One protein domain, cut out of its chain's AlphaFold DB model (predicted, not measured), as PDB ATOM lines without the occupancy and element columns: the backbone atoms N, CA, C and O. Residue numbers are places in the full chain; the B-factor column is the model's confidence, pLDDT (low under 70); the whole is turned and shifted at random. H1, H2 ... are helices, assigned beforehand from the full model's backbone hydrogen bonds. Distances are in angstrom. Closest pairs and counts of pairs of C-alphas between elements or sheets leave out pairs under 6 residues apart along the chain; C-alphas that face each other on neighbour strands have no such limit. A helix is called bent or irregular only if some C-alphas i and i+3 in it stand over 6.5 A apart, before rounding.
ATOM      1  N   LEU A  26     379.665 281.474 273.956       82.69
ATOM      2  CA  LEU A  26     378.759 280.979 272.919       82.69
ATOM      3  C   LEU A  26     377.736 279.955 273.437       82.69
ATOM      4  O   LEU A  26     376.691 279.772 272.817       82.69
ATOM      5  N   THR A  27     378.005 279.303 274.573       80.31
ATOM      6  CA  THR A  27     377.079 278.326 275.167       80.31
ATOM      7  C   THR A  27     375.905 278.992 275.886       80.31
ATOM      8  O   THR A  27     374.857 278.368 276.058       80.31
ATOM      9  N   SER A  28     376.048 280.272 276.248       75.81
ATOM     10  CA  SER A  28     375.037 281.048 276.972       75.81
ATOM     11  C   SER A  28     373.915 281.604 276.084       75.81
ATOM     12  O   SER A  28     372.841 281.919 276.591       75.81
ATOM     13  N   PHE A  29     374.116 281.666 274.762       76.25
ATOM     14  CA  PHE A  29     373.133 282.200 273.804       76.25
ATOM     15  C   PHE A  29     372.020 281.206 273.422       76.25
ATOM     16  O   PHE A  29     371.185 281.508 272.572       76.25
ATOM     17  N   GLY A  30     371.981 280.043 274.082       65.19
ATOM     18  CA  GLY A  30     370.958 279.014 273.913       65.19
ATOM     19  C   GLY A  30     371.345 277.948 272.886       65.19
ATOM     20  O   GLY A  30     371.901 278.233 271.830       65.19
ATOM     21  N   SER A  31     371.070 276.687 273.226       62.94
ATOM     22  CA  SER A  31     371.435 275.510 272.422       62.94
ATOM     23  C   SER A  31     370.234 274.748 271.854       62.94
ATOM     24  O   SER A  31     370.422 273.830 271.059       62.94
ATOM     25  N   ARG A  32     369.003 275.109 272.246       68.25
ATOM     26  CA  ARG A  32     367.755 274.500 271.761       68.25
ATOM     27  C   ARG A  32     366.723 275.590 271.479       68.25
ATOM     28  O   ARG A  32     366.543 276.476 272.306       68.25
ATOM     29  N   ASP A  33     366.094 275.504 270.310       80.38
ATOM     30  CA  ASP A  33     364.935 276.305 269.887       80.38
ATOM     31  C   ASP A  33     365.135 277.832 269.801       80.38
ATOM     32  O   ASP A  33     364.176 278.595 269.901       80.38
ATOM     33  N   VAL A  34     366.368 278.297 269.568       88.31
ATOM     34  CA  VAL A  34     366.666 279.720 269.320       88.31
ATOM     35  C   VAL A  34     366.751 279.978 267.816       88.31
ATOM     36  O   VAL A  34     367.448 279.262 267.093       88.31
ATOM     37  N   THR A  35     366.056 281.006 267.324       92.31
ATOM     38  CA  THR A  35     366.174 281.422 265.917       92.31
ATOM     39  C   THR A  35     367.503 282.137 265.668       92.31
ATOM     40  O   THR A  35     368.081 282.720 266.582       92.31
ATOM     41  N   LEU A  36     367.984 282.161 264.417       91.88
ATOM     42  CA  LEU A  36     369.187 282.936 264.072       91.88
ATOM     43  C   LEU A  36     369.047 284.399 264.513       91.88
ATOM     44  O   LEU A  36     369.954 284.946 265.130       91.88
ATOM     45  N   GLU A  37     367.887 285.003 264.269       93.38
ATOM     46  CA  GLU A  37     367.569 286.369 264.689       93.38
ATOM     47  C   GLU A  37     367.803 286.585 266.194       93.38
ATOM     48  O   GLU A  37     368.534 287.489 266.590       93.38
ATOM     49  N   GLN A  38     367.240 285.712 267.036       91.62
ATOM     50  CA  GLN A  38     367.392 285.785 268.491       91.62
ATOM     51  C   GLN A  38     368.838 285.551 268.930       91.62
ATOM     52  O   GLN A  38     369.322 286.235 269.831       91.62
ATOM     53  N   TRP A  39     369.531 284.609 268.287       93.06
ATOM     54  CA  TRP A  39     370.917 284.285 268.608       93.06
ATOM     55  C   TRP A  39     371.839 285.484 268.357       93.06
ATOM     56  O   TRP A  39     372.601 285.880 269.238       93.06
ATOM     57  N   TYR A  40     371.727 286.119 267.187       94.44
ATOM     58  CA  TYR A  40     372.535 287.292 266.849       94.44
ATOM     59  C   TYR A  40     372.142 288.529 267.664       94.44
ATOM     60  O   TYR A  40     373.025 289.262 268.107       94.44
ATOM     61  N   ALA A  41     370.851 288.739 267.945       93.25
ATOM     62  CA  ALA A  41     370.414 289.814 268.836       93.25
ATOM     63  C   ALA A  41     370.985 289.643 270.258       93.25
ATOM     64  O   ALA A  41     371.450 290.611 270.868       93.25
ATOM     65  N   ALA A  42     371.020 288.411 270.780       91.81
ATOM     66  CA  ALA A  42     371.640 288.110 272.069       91.81
ATOM     67  C   ALA A  42     373.162 288.337 272.043       91.81
ATOM     68  O   ALA A  42     373.720 288.879 273.001       91.81
ATOM     69  N   PHE A  43     373.821 287.996 270.933       93.81
ATOM     70  CA  PHE A  43     375.240 288.270 270.718       93.81
ATOM     71  C   PHE A  43     375.540 289.775 270.767       93.81
ATOM     72  O   PHE A  43     376.399 290.208 271.537       93.81
ATOM     73  N   VAL A  44     374.795 290.591 270.010       94.69
ATOM     74  CA  VAL A  44     374.936 292.059 270.021       94.69
ATOM     75  C   VAL A  44     374.655 292.622 271.411       94.69
ATOM     76  O   VAL A  44     375.442 293.421 271.911       94.69
ATOM     77  N   THR A  45     373.605 292.148 272.086       92.69
ATOM     78  CA  THR A  45     373.299 292.547 273.471       92.69
ATOM     79  C   THR A  45     374.488 292.306 274.403       92.69
ATOM     80  O   THR A  45     374.799 293.146 275.249       92.69
ATOM     81  N   HIS A  46     375.165 291.162 274.265       93.44
ATOM     82  CA  HIS A  46     376.334 290.850 275.079       93.44
ATOM     83  C   HIS A  46     377.500 291.796 274.778       93.44
ATOM     84  O   HIS A  46     378.175 292.221 275.713       93.44
ATOM     85  N   LEU A  47     377.745 292.143 273.514       94.38
ATOM     86  CA  LEU A  47     378.787 293.109 273.162       94.38
ATOM     87  C   LEU A  47     378.473 294.500 273.723       94.38
ATOM     88  O   LEU A  47     379.302 295.075 274.415       94.38
ATOM     89  N   VAL A  48     377.250 294.993 273.521       94.81
ATOM     90  CA  VAL A  48     376.797 296.296 274.037       94.81
ATOM     91  C   VAL A  48     376.993 296.402 275.549       94.81
ATOM     92  O   VAL A  48     377.412 297.444 276.043       94.81
ATOM     93  N   ARG A  49     376.735 295.319 276.292       92.19
ATOM     94  CA  ARG A  49     376.991 295.261 277.737       92.19
ATOM     95  C   ARG A  49     378.472 295.137 278.080       92.19
ATOM     96  O   ARG A  49     378.916 295.764 279.025       92.19
ATOM     97  N   ALA A  50     379.224 294.312 277.356       92.44
ATOM     98  CA  ALA A  50     380.637 294.069 277.651       92.44
ATOM     99  C   ALA A  50     381.528 295.295 277.397       92.44
ATOM    100  O   ALA A  50     382.617 295.366 277.959       92.44
ATOM    101  N   PHE A  51     381.071 296.217 276.550       93.06
ATOM    102  CA  PHE A  51     381.758 297.461 276.206       93.06
ATOM    103  C   PHE A  51     381.042 298.710 276.748       93.06
ATOM    104  O   PHE A  51     381.321 299.808 276.285       93.06
ATOM    105  N   ASP A  52     380.107 298.550 277.695       92.31
ATOM    106  CA  ASP A  52     379.395 299.649 278.367       92.31
ATOM    107  C   ASP A  52     378.721 300.669 277.417       92.31
ATOM    108  O   ASP A  52     378.551 301.843 277.731       92.31
ATOM    109  N   LEU A  53     378.252 300.212 276.251       93.25
ATOM    110  CA  LEU A  53     377.648 301.072 275.220       93.25
ATOM    111  C   LEU A  53     376.183 301.440 275.505       93.25
ATOM    112  O   LEU A  53     375.585 302.230 274.780       93.25
ATOM    113  N   SER A  54     375.580 300.865 276.548       89.44
ATOM    114  CA  SER A  54     374.129 300.951 276.792       89.44
ATOM    115  C   SER A  54     373.626 302.372 277.073       89.44
ATOM    116  O   SER A  54     372.448 302.643 276.858       89.44
ATOM    117  N   GLU A  55     374.489 303.271 277.555       88.00
ATOM    118  CA  GLU A  55     374.112 304.661 277.852       88.00
ATOM    119  C   GLU A  55     373.998 305.527 276.590       88.00
ATOM    120  O   GLU A  55     373.149 306.412 276.529       88.00
ATOM    121  N   ASN A  56     374.808 305.238 275.567       88.00
ATOM    122  CA  ASN A  56     374.939 306.080 274.373       88.00
ATOM    123  C   ASN A  56     374.407 305.416 273.094       88.00
ATOM    124  O   ASN A  56     374.301 306.072 272.060       88.00
ATOM    125  N   PHE A  57     374.056 304.128 273.149       92.56
ATOM    126  CA  PHE A  57     373.621 303.358 271.990       92.56
ATOM    127  C   PHE A  57     372.369 302.523 272.289       92.56
ATOM    128  O   PHE A  57     372.399 301.540 273.035       92.56
ATOM    129  N   ASN A  58     371.253 302.879 271.644       94.62
ATOM    130  CA  ASN A  58     370.026 302.084 271.679       94.62
ATOM    131  C   ASN A  58     370.090 300.961 270.635       94.62
ATOM    132  O   ASN A  58     369.639 301.110 269.494       94.62
ATOM    133  N   TRP A  59     370.647 299.822 271.044       94.31
ATOM    134  CA  TRP A  59     370.865 298.696 270.141       94.31
ATOM    135  C   TRP A  59     369.567 298.086 269.605       94.31
ATOM    136  O   TRP A  59     369.564 297.609 268.476       94.31
ATOM    137  N   GLN A  60     368.464 298.099 270.367       94.50
ATOM    138  CA  GLN A  60     367.195 297.524 269.913       94.50
ATOM    139  C   GLN A  60     366.610 298.318 268.749       94.50
ATOM    140  O   GLN A  60     366.143 297.720 267.781       94.50
ATOM    141  N   THR A  61     366.632 299.651 268.838       96.38
ATOM    142  CA  THR A  61     366.180 300.516 267.743       96.38
ATOM    143  C   THR A  61     367.077 300.333 266.527       96.38
ATOM    144  O   THR A  61     366.570 300.024 265.453       96.38
ATOM    145  N   TRP A  62     368.397 300.398 266.714       96.75
ATOM    146  CA  TRP A  62     369.359 300.202 265.631       96.75
ATOM    147  C   TRP A  62     369.184 298.837 264.946       96.75
ATOM    148  O   TRP A  62     369.116 298.740 263.727       96.75
ATOM    149  N   TRP A  63     369.019 297.761 265.716       96.50
ATOM    150  CA  TRP A  63     368.843 296.409 265.176       96.50
ATOM    151  C   TRP A  63     367.589 296.270 264.303       96.50
ATOM    152  O   TRP A  63     367.620 295.544 263.305       96.50
ATOM    153  N   ARG A  64     366.510 296.976 264.670       96.06
ATOM    154  CA  ARG A  64     365.251 297.029 263.914       96.06
ATOM    155  C   ARG A  64     365.370 297.842 262.631       96.06
ATOM    156  O   ARG A  64     364.836 297.437 261.605       96.06
ATOM    157  N   GLU A  65     366.094 298.961 262.663       97.25
ATOM    158  CA  GLU A  65     366.336 299.799 261.477       97.25
ATOM    159  C   GLU A  65     366.995 299.014 260.336       97.25
ATOM    160  O   GLU A  65     366.706 299.256 259.165       97.25
ATOM    161  N   TRP A  66     367.820 298.021 260.674       96.50
ATOM    162  CA  TRP A  66     368.523 297.172 259.713       96.50
ATOM    163  C   TRP A  66     367.863 295.800 259.488       96.50
ATOM    164  O   TRP A  66     368.527 294.893 258.988       96.50
ATOM    165  N   GLU A  67     366.576 295.613 259.811       95.88
ATOM    166  CA  GLU A  67     365.860 294.324 259.659       95.88
ATOM    167  C   GLU A  67     365.878 293.749 258.234       95.88
ATOM    168  O   GLU A  67     365.777 292.537 258.051       95.88
ATOM    169  N   PHE A  68     366.068 294.598 257.219       96.38
ATOM    170  CA  PHE A  68     366.222 294.180 255.823       96.38
ATOM    171  C   PHE A  68     367.555 293.468 255.526       96.38
ATOM    172  O   PHE A  68     367.705 292.862 254.465       96.38
ATOM    173  N   LEU A  69     368.528 293.530 256.441       97.75
ATOM    174  CA  LEU A  69     369.776 292.775 256.377       97.75
ATOM    175  C   LEU A  69     369.640 291.440 257.115       97.75
ATOM    176  O   LEU A  69     368.940 291.322 258.129       97.75
ATOM    177  N   SER A  70     370.391 290.432 256.666       97.75
ATOM    178  CA  SER A  70     370.499 289.185 257.426       97.75
ATOM    179  C   SER A  70     371.136 289.435 258.806       97.75
ATOM    180  O   SER A  70     371.952 290.353 258.951       97.75
ATOM    181  N   PRO A  71     370.835 288.613 259.827       96.75
ATOM    182  CA  PRO A  71     371.361 288.816 261.181       96.75
ATOM    183  C   PRO A  71     372.894 288.914 261.251       96.75
ATOM    184  O   PRO A  71     373.441 289.732 261.987       96.75
ATOM    185  N   VAL A  72     373.604 288.129 260.434       96.69
ATOM    186  CA  VAL A  72     375.073 288.166 260.361       96.69
ATOM    187  C   VAL A  72     375.599 289.463 259.737       96.69
ATOM    188  O   VAL A  72     376.616 289.995 260.181       96.69
ATOM    189  N   GLN A  73     374.894 290.014 258.743       98.12
ATOM    190  CA  GLN A  73     375.240 291.307 258.151       98.12
ATOM    191  C   GLN A  73     375.009 292.443 259.148       98.12
ATOM    192  O   GLN A  73     375.861 293.320 259.261       98.12
ATOM    193  N   ARG A  74     373.919 292.398 259.928       97.94
ATOM    194  CA  ARG A  74     373.690 293.362 261.017       97.94
ATOM    195  C   ARG A  74     374.773 293.281 262.084       97.94
ATOM    196  O   ARG A  74     375.256 294.318 262.516       97.94
ATOM    197  N   LEU A  75     375.205 292.077 262.474       97.19
ATOM    198  CA  LEU A  75     376.332 291.928 263.401       97.19
ATOM    199  C   LEU A  75     377.622 292.527 262.824       97.19
ATOM    200  O   LEU A  75     378.315 293.250 263.533       97.19
ATOM    201  N   SER A  76     377.934 292.246 261.557       97.81
ATOM    202  CA  SER A  76     379.142 292.773 260.900       97.81
ATOM    203  C   SER A  76     379.129 294.303 260.890       97.81
ATOM    204  O   SER A  76     380.068 294.936 261.362       97.81
ATOM    205  N   LYS A  77     377.999 294.889 260.484       97.81
ATOM    206  CA  LYS A  77     377.778 296.336 260.491       97.81
ATOM    207  C   LYS A  77     377.868 296.939 261.896       97.81
ATOM    208  O   LYS A  77     378.463 297.994 262.065       97.81
ATOM    209  N   PHE A  78     377.318 296.271 262.912       97.44
ATOM    210  CA  PHE A  78     377.426 296.714 264.303       97.44
ATOM    211  C   PHE A  78     378.887 296.744 264.761       97.44
ATOM    212  O   PHE A  78     379.301 297.694 265.416       97.44
ATOM    213  N   ILE A  79     379.673 295.717 264.424       96.19
ATOM    214  CA  ILE A  79     381.091 295.670 264.793       96.19
ATOM    215  C   ILE A  79     381.844 296.831 264.136       96.19
ATOM    216  O   ILE A  79     382.565 297.549 264.823       96.19
ATOM    217  N   GLU A  80     381.661 297.020 262.832       97.06
ATOM    218  CA  GLU A  80     382.411 298.000 262.044       97.06
ATOM    219  C   GLU A  80     382.021 299.449 262.353       97.06
ATOM    220  O   GLU A  80     382.900 300.268 262.594       97.06
ATOM    221  N   GLU A  81     380.724 299.756 262.380       96.00
ATOM    222  CA  GLU A  81     380.230 301.142 262.413       96.00
ATOM    223  C   GLU A  81     379.801 301.617 263.803       96.00
ATOM    224  O   GLU A  81     379.555 302.799 263.998       96.00
ATOM    225  N   VAL A  82     379.647 300.711 264.774       95.31
ATOM    226  CA  VAL A  82     379.230 301.090 266.132       95.31
ATOM    227  C   VAL A  82     380.304 300.720 267.135       95.31
ATOM    228  O   VAL A  82     380.818 301.581 267.844       95.31
ATOM    229  N   LEU A  83     380.652 299.437 267.217       95.19
ATOM    230  CA  LEU A  83     381.529 298.942 268.268       95.19
ATOM    231  C   LEU A  83     382.942 299.512 268.145       95.19
ATOM    232  O   LEU A  83     383.459 300.040 269.124       95.19
ATOM    233  N   LEU A  84     383.560 299.404 266.967       94.12
ATOM    234  CA  LEU A  84     384.928 299.882 266.755       94.12
ATOM    235  C   LEU A  84     385.037 301.408 266.823       94.12
ATOM    236  O   LEU A  84     386.068 301.903 267.258       94.12
ATOM    237  N   GLU A  85     383.982 302.145 266.467       93.94
ATOM    238  CA  GLU A  85     383.953 303.608 266.612       93.94
ATOM    239  C   GLU A  85     383.760 304.066 268.068       93.94
ATOM    240  O   GLU A  85     384.108 305.192 268.418       93.94
ATOM    241  N   SER A  86     383.217 303.199 268.931       90.62
ATOM    242  CA  SER A  86     382.927 303.521 270.336       90.62
ATOM    243  C   SER A  86     384.060 303.172 271.306       90.62
ATOM    244  O   SER A  86     383.981 303.520 272.485       90.62
TER     245      SER A  86
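What this domain is: This is residues 26 to 86 of the 88 residues of an uncharacterized protein of Scytonema millei VB511283 (UniProt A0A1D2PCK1). Two long helices, H3 and H1, pack side by side and run the same way, and the short helix H2 sits by them on a third corner, so that the three centres make a triangle. A loop with no named element, residues 26 to 35, leads into H1 and holds one end of the longest distance in the domain, at Arg 32. The printed part has 61 residues, with three named helices in the order H1, H2, H3 and no named strand; its class is all helix, with 38 residues in the helices. It is compact, with a radius of gyration of the C-alphas of 11.4 A, and spans 33 by 25 by 17 A along its three main axes.

How they stand to each other: The longest helix by residues is H3, residues 71 to 86, which has a kink of 31 degrees near residue 78. It is only just irregular: C-alphas 81 and 84 are 6.52 A apart, and its line is a rough one. H3 touches H1, residues 36 to 50, with the closest C-alphas, those of Pro 71 and Glu 37, 5.7 A apart. The lines of H1 and H3 stand at a shallow tilt of 13 degrees, and the two run the same way. H1 also touches H2, residues 59 to 65, with the closest C-alphas, those of Thr 45 and Trp 59, 7.4 A apart. H1 and H2 form a helical hairpin and run opposite ways at a steep tilt of 41 degrees. H2 and H3 are close but not clearly touching, with the closest C-alphas, those of Trp 63 and Arg 74, 7.1 A apart. They run opposite ways at a steep tilt of 54 degrees. In H1 and H2 every O i to N i+4 pair is within hydrogen-bond range; in H3 it is 9 of 12.

Where its parts are: H3 begins with C-alpha 71 at (371.361, 288.816, 261.181) and ends with C-alpha 86 at (382.927, 303.521, 270.336), a length of 20.8 A. H1 begins with C-alpha 36 at (369.187, 282.936, 264.072) and is 21.0 A long from first to last C-alpha. H2, from Trp 59 to Glu 65, is 9.8 A long.

The domain as a whole: The two C-alphas farthest apart, those of Arg 32 and Glu 85, are 33.7 A apart. The printed part runs from residue 26 to 86 and has no cut. The link from H1 to H2, with 8 residues, is short, and the link from H2 to H3, with 5 residues, is tight. The mean pLDDT of the printed part is 91.7, and residues 30 to 32 are under 70.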